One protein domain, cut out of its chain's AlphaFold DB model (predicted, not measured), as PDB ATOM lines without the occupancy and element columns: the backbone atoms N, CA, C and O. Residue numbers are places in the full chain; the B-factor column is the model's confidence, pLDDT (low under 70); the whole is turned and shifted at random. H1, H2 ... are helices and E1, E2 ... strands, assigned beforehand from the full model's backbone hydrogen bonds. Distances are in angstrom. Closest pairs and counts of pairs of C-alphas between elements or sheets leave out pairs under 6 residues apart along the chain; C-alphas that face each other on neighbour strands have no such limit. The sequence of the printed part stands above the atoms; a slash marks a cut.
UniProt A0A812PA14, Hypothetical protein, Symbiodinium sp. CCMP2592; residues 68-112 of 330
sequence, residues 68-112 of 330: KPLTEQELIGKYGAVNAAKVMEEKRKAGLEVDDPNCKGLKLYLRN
ATOM      1  N   LYS A  68     292.340 198.104 110.008       80.81
ATOM      2  CA  LYS A  68     291.511 196.926 109.784       80.81
ATOM      3  C   LYS A  68     291.363 196.148 111.090       80.81
ATOM      4  O   LYS A  68     292.389 195.746 111.648       80.81
ATOM      5  N   PRO A  69     290.137 195.901 111.572       85.50
ATOM      6  CA  PRO A  69     289.935 194.992 112.686       85.50
ATOM      7  C   PRO A  69     290.280 193.563 112.256       85.50
ATOM      8  O   PRO A  69     289.959 193.143 111.144       85.50
ATOM      9  N   LEU A  70     290.957 192.828 113.133       85.69
ATOM     10  CA  LEU A  70     291.231 191.404 112.977       85.69
ATOM     11  C   LEU A  70     290.774 190.649 114.214       85.69
ATOM     12  O   LEU A  70     290.974 191.096 115.342       85.69
ATOM     13  N   THR A  71     290.228 189.466 113.988       87.69
ATOM     14  CA  THR A  71     289.932 188.508 115.051       87.69
ATOM     15  C   THR A  71     291.203 187.795 115.524       87.69
ATOM     16  O   THR A  71     292.227 187.755 114.832       87.69
ATOM     17  N   GLU A  72     291.136 187.179 116.704       84.56
ATOM     18  CA  GLU A  72     292.211 186.327 117.226       84.56
ATOM     19  C   GLU A  72     292.544 185.168 116.270       84.56
ATOM     20  O   GLU A  72     293.717 184.909 115.995       84.56
ATOM     21  N   GLN A  73     291.534 184.523 115.678       83.12
ATOM     22  CA  GLN A  73     291.739 183.431 114.720       83.12
ATOM     23  C   GLN A  73     292.497 183.891 113.467       83.12
ATOM     24  O   GLN A  73     293.402 183.199 112.998       83.12
ATOM     25  N   GLU A  74     292.198 185.083 112.947       83.88
ATOM     26  CA  GLU A  74     292.920 185.647 111.803       83.88
ATOM     27  C   GLU A  74     294.360 186.046 112.149       83.88
ATOM     28  O   GLU A  74     295.254 185.943 111.303       83.88
ATOM     29  N   LEU A  75     294.614 186.491 113.383       83.62
ATOM     30  CA  LEU A  75     295.971 186.732 113.876       83.62
ATOM     31  C   LEU A  75     296.761 185.425 113.984       83.62
ATOM     32  O   LEU A  75     297.903 185.366 113.520       83.62
ATOM     33  N   ILE A  76     296.152 184.374 114.533       82.50
ATOM     34  CA  ILE A  76     296.751 183.037 114.625       82.50
ATOM     35  C   ILE A  76     297.067 182.499 113.226       82.50
ATOM     36  O   ILE A  76     298.187 182.043 113.000       82.50
ATOM     37  N   GLY A  77     296.143 182.631 112.270       77.31
ATOM     38  CA  GLY A  77     296.360 182.210 110.884       77.31
ATOM     39  C   GLY A  77     297.504 182.954 110.182       77.31
ATOM     40  O   GLY A  77     298.182 182.378 109.338       77.31
ATOM     41  N   LYS A  78     297.761 184.219 110.542       79.88
ATOM     42  CA  LYS A  78     298.805 185.048 109.913       79.88
ATOM     43  C   LYS A  78     300.189 184.904 110.537       79.88
ATOM     44  O   LYS A  78     301.181 184.953 109.815       79.88
ATOM     45  N   TYR A  79     300.267 184.792 111.861       76.94
ATOM     46  CA  TYR A  79     301.538 184.845 112.596       76.94
ATOM     47  C   TYR A  79     301.924 183.500 113.239       76.94
ATOM     48  O   TYR A  79     303.067 183.332 113.675       76.94
ATOM     49  N   GLY A  80     300.999 182.537 113.281       79.38
ATOM     50  CA  GLY A  80     301.114 181.296 114.047       79.38
ATOM     51  C   GLY A  80     300.799 181.509 115.531       79.38
ATOM     52  O   GLY A  80     301.009 182.597 116.067       79.38
ATOM     53  N   ALA A  81     300.328 180.464 116.218       75.38
ATOM     54  CA  ALA A  81     299.795 180.550 117.586       75.38
ATOM     55  C   ALA A  81     300.733 181.258 118.588       75.38
ATOM     56  O   ALA A  81     300.309 182.130 119.344       75.38
ATOM     57  N   VAL A  82     302.034 180.948 118.549       74.81
ATOM     58  CA  VAL A  82     303.024 181.494 119.495       74.81
ATOM     59  C   VAL A  82     303.311 182.981 119.259       74.81
ATOM     60  O   VAL A  82     303.495 183.736 120.214       74.81
ATOM     61  N   ASN A  83     303.367 183.428 118.001       76.19
ATOM     62  CA  ASN A  83     303.635 184.839 117.703       76.19
ATOM     63  C   ASN A  83     302.359 185.676 117.775       76.19
ATOM     64  O   ASN A  83     302.432 186.832 118.176       76.19
ATOM     65  N   ALA A  84     301.202 185.099 117.444       79.56
ATOM     66  CA  ALA A  84     299.913 185.762 117.586       79.56
ATOM     67  C   ALA A  84     299.671 186.195 119.037       79.56
ATOM     68  O   ALA A  84     299.299 187.340 119.257       79.56
ATOM     69  N   ALA A  85     299.998 185.350 120.022       80.12
ATOM     70  CA  ALA A  85     299.918 185.714 121.439       80.12
ATOM     71  C   ALA A  85     300.751 186.963 121.785       80.12
ATOM     72  O   ALA A  85     300.264 187.867 122.462       80.12
ATOM     73  N   LYS A  86     301.980 187.058 121.258       82.62
ATOM     74  CA  LYS A  86     302.851 188.231 121.460       82.62
ATOM     75  C   LYS A  86     302.288 189.481 120.791       82.62
ATOM     76  O   LYS A  86     302.261 190.540 121.405       82.62
ATOM     77  N   VAL A  87     301.799 189.347 119.558       81.12
ATOM     78  CA  VAL A  87     301.187 190.455 118.808       81.12
ATOM     79  C   VAL A  87     299.914 190.945 119.502       81.12
ATOM     80  O   VAL A  87     299.696 192.150 119.589       81.12
ATOM     81  N   MET A  88     299.092 190.045 120.044       83.31
ATOM     82  CA  MET A  88     297.907 190.412 120.823       83.31
ATOM     83  C   MET A  88     298.282 191.162 122.103       83.31
ATOM     84  O   MET A  88     297.681 192.190 122.404       83.31
ATOM     85  N   GLU A  89     299.304 190.703 122.831       83.75
ATOM     86  CA  GLU A  89     299.776 191.386 124.038       83.75
ATOM     87  C   GLU A  89     300.346 192.782 123.728       83.75
ATOM     88  O   GLU A  89     300.069 193.745 124.446       83.75
ATOM     89  N   GLU A  90     301.097 192.919 122.634       83.19
ATOM     90  CA  GLU A  90     301.605 194.212 122.165       83.19
ATOM     91  C   GLU A  90     300.465 195.159 121.767       83.19
ATOM     92  O   GLU A  90     300.456 196.319 122.186       83.19
ATOM     93  N   LYS A  91     299.457 194.670 121.033       85.06
ATOM     94  CA  LYS A  91     298.282 195.468 120.648       85.06
ATOM     95  C   LYS A  91     297.430 195.869 121.849       85.06
ATOM     96  O   LYS A  91     296.947 197.000 121.893       85.06
ATOM     97  N   ARG A  92     297.320 195.002 122.856       85.38
ATOM     98  CA  ARG A  92     296.684 195.316 124.142       85.38
ATOM     99  C   ARG A  92     297.399 196.454 124.858       85.38
ATOM    100  O   ARG A  92     296.755 197.415 125.263       85.38
ATOM    101  N   LYS A  93     298.731 196.383 124.968       80.88
ATOM    102  CA  LYS A  93     299.550 197.442 125.587       80.88
ATOM    103  C   LYS A  93     299.464 198.763 124.824       80.88
ATOM    104  O   LYS A  93     299.485 199.820 125.443       80.88
ATOM    105  N   ALA A  94     299.335 198.706 123.501       76.69
ATOM    106  CA  ALA A  94     299.182 199.882 122.650       76.69
ATOM    107  C   ALA A  94     297.756 200.477 122.646       76.69
ATOM    108  O   ALA A  94     297.531 201.496 121.996       76.69
ATOM    109  N   GLY A  95     296.781 199.858 123.327       80.81
ATOM    110  CA  GLY A  95     295.385 200.310 123.299       80.81
ATOM    111  C   GLY A  95     294.732 200.180 121.915       80.81
ATOM    112  O   GLY A  95     293.882 200.995 121.549       80.81
ATOM    113  N   LEU A  96     295.167 199.179 121.141       83.00
ATOM    114  CA  LEU A  96     294.677 198.826 119.801       83.00
ATOM    115  C   LEU A  96     293.700 197.636 119.835       83.00
ATOM    116  O   LEU A  96     293.515 196.946 118.832       83.00
ATOM    117  N   GLU A  97     293.095 197.390 120.996       86.69
ATOM    118  CA  GLU A  97     291.964 196.481 121.165       86.69
ATOM    119  C   GLU A  97     290.664 197.287 121.094       86.69
ATOM    120  O   GLU A  97     290.552 198.348 121.710       86.69
ATOM    121  N   VAL A  98     289.694 196.777 120.345       84.31
ATOM    122  CA  VAL A  98     288.339 197.325 120.250       84.31
ATOM    123  C   VAL A  98     287.362 196.189 120.497       84.31
ATOM    124  O   VAL A  98     287.611 195.065 120.067       84.31
ATOM    125  N   ASP A  99     286.266 196.457 121.195       85.62
ATOM    126  CA  ASP A  99     285.229 195.450 121.406       85.62
ATOM    127  C   ASP A  99     284.543 195.105 120.078       85.62
ATOM    128  O   ASP A  99     284.272 195.987 119.259       85.62
ATOM    129  N   ASP A 100     284.285 193.818 119.847       81.62
ATOM    130  CA  ASP A 100     283.593 193.364 118.644       81.62
ATOM    131  C   ASP A 100     282.111 193.785 118.705       81.62
ATOM    132  O   ASP A 100     281.376 193.307 119.576       81.62
ATOM    133  N   PRO A 101     281.629 194.654 117.794       79.75
ATOM    134  CA  PRO A 101     280.230 195.076 117.786       79.75
ATOM    135  C   PRO A 101     279.263 193.924 117.476       79.75
ATOM    136  O   PRO A 101     278.090 194.011 117.835       79.75
ATOM    137  N   ASN A 102     279.740 192.848 116.842       79.62
ATOM    138  CA  ASN A 102     278.925 191.687 116.489       79.62
ATOM    139  C   ASN A 102     278.934 190.602 117.577       79.62
ATOM    140  O   ASN A 102     278.015 189.786 117.624       79.62
ATOM    141  N   CYS A 103     279.935 190.597 118.465       75.88
ATOM    142  CA  CYS A 103     280.121 189.562 119.483       75.88
ATOM    143  C   CYS A 103     280.480 190.174 120.844       75.88
ATOM    144  O   CYS A 103     281.642 190.471 121.130       75.88
ATOM    145  N   LYS A 104     279.490 190.298 121.736       77.31
ATOM    146  CA  LYS A 104     279.710 190.819 123.095       77.31
ATOM    147  C   LYS A 104     280.763 189.984 123.838       77.31
ATOM    148  O   LYS A 104     280.604 188.778 124.002       77.31
ATOM    149  N   GLY A 105     281.814 190.649 124.318       75.81
ATOM    150  CA  GLY A 105     282.898 190.037 125.097       75.81
ATOM    151  C   GLY A 105     284.100 189.560 124.276       75.81
ATOM    152  O   GLY A 105     285.121 189.212 124.869       75.81
ATOM    153  N   LEU A 106     284.019 189.581 122.941       81.31
ATOM    154  CA  LEU A 106     285.171 189.342 122.075       81.31
ATOM    155  C   LEU A 106     285.864 190.654 121.712       81.31
ATOM    156  O   LEU A 106     285.244 191.713 121.620       81.31
ATOM    157  N   LYS A 107     287.180 190.562 121.511       85.88
ATOM    158  CA  LYS A 107     288.033 191.700 121.176       85.88
ATOM    159  C   LYS A 107     288.567 191.569 119.761       85.88
ATOM    160  O   LYS A 107     289.089 190.526 119.368       85.88
ATOM    161  N   LEU A 108     288.478 192.668 119.030       86.38
ATOM    162  CA  LEU A 108     289.108 192.870 117.742       86.38
ATOM    163  C   LEU A 108     290.428 193.609 117.931       86.38
ATOM    164  O   LEU A 108     290.559 194.545 118.718       86.38
ATOM    165  N   TYR A 109     291.414 193.182 117.163       87.12
ATOM    166  CA  TYR A 109     292.760 193.718 117.175       87.12
ATOM    167  C   TYR A 109     292.971 194.570 115.935       87.12
ATOM    168  O   TYR A 109     292.971 194.067 114.811       87.12
ATOM    169  N   LEU A 110     293.178 195.868 116.131       85.00
ATOM    170  CA  LEU A 110     293.371 196.798 115.026       85.00
ATOM    171  C   LEU A 110     294.734 196.579 114.373       85.00
ATOM    172  O   LEU A 110     295.761 196.480 115.048       85.00
ATOM    173  N   ARG A 111     294.749 196.478 113.046       80.94
ATOM    174  CA  ARG A 111     295.956 196.376 112.225       80.94
ATOM    175  C   ARG A 111     296.048 197.542 111.259       80.94
ATOM    176  O   ARG A 111     295.116 197.809 110.501       80.94
ATOM    177  N   ASN A 112     297.228 198.143 111.186       72.69
ATOM    178  CA  ASN A 112     297.546 199.054 110.097       72.69
ATOM    179  C   ASN A 112     297.765 198.260 108.801       72.69
ATOM    180  O   ASN A 112     298.669 197.433 108.716       72.69
TER     181      ASN A 112
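AT A GLANCE: This is residues 68 to 112 of the 330 residues of the protein "Hypothetical protein" of Symbiodinium sp. CCMP2592 (UniProt A0A812PA14). A small three-stranded antiparallel sheet, E1-E3-E2, has helix H2 packed across one face, and H1 meets H2 at a steep angle and only grazes the sheet. The pairing is staggered along E3, and the turn of the hairpin E2-E3 lies at the far end of the domain from the corner between the helices. The 45 printed residues hold two named helices and three named strands, in the order E1, H1, H2, E2, E3; the class is mixed, helices and strands. The whole is compact, with a radius of gyration of the C-alphas of 9.8 A, and rounded, with spans of 26 by 20 by 19 A.

IN THESE COORDINATES: Inner strand E3 is residues 107 to 111, 12.8 A long. Edge strand E1, residues 68 to 70, begins at C-alpha 68 (291.511, 196.926, 109.784), and edge strand E2 is residues 97 to 99. H2, residues 81 to 93, is 18.7 A long and ends at C-alpha 93 (299.550, 197.442, 125.587). H1, residues 72 to 79, is 10.5 A long.

HOW THE PARTS SIT: E3 pairs with E1 over residues 109 to 111 of E3, with N 70 and O 109 at 2.9 A. It pairs with E2 over its residues 107 to 109, with N 108 and O 98 at 2.8 A. E1, H1 H2, E2 form a split strand-helix-strand unit, two strands of one sheet with the helices between them along the chain and E3 between them in the sheet, and its crossover is right-handed. In a two-layer arrangement, helix on one face of a sheet, H2 lies over E3 at a height over the sheet of 10.4 A, across the strands at 89 degrees to E3 on the local plane; the closest C-alphas of H2 and E3 are those of Lys 91 and Tyr 109, 6.8 A apart. H1 grazes the sheet with residues 72 to 75. H2 touches H1 with residues 83 to 88 alone, at a steep tilt of 65 degrees, opposite ways; their closest C-alphas, of Ile 76 and Ala 84, are 5.1 A apart. Every O i to N i+4 pair is within hydrogen-bond range in H1, and 8 of 9 in H2.

THE WHOLE: The C-alphas farthest apart, of Val 82 and Pro 101, are 26.6 A from each other. The printed part has no cut and no long link. Its mean pLDDT is 81.5, and no printed residue is under 70.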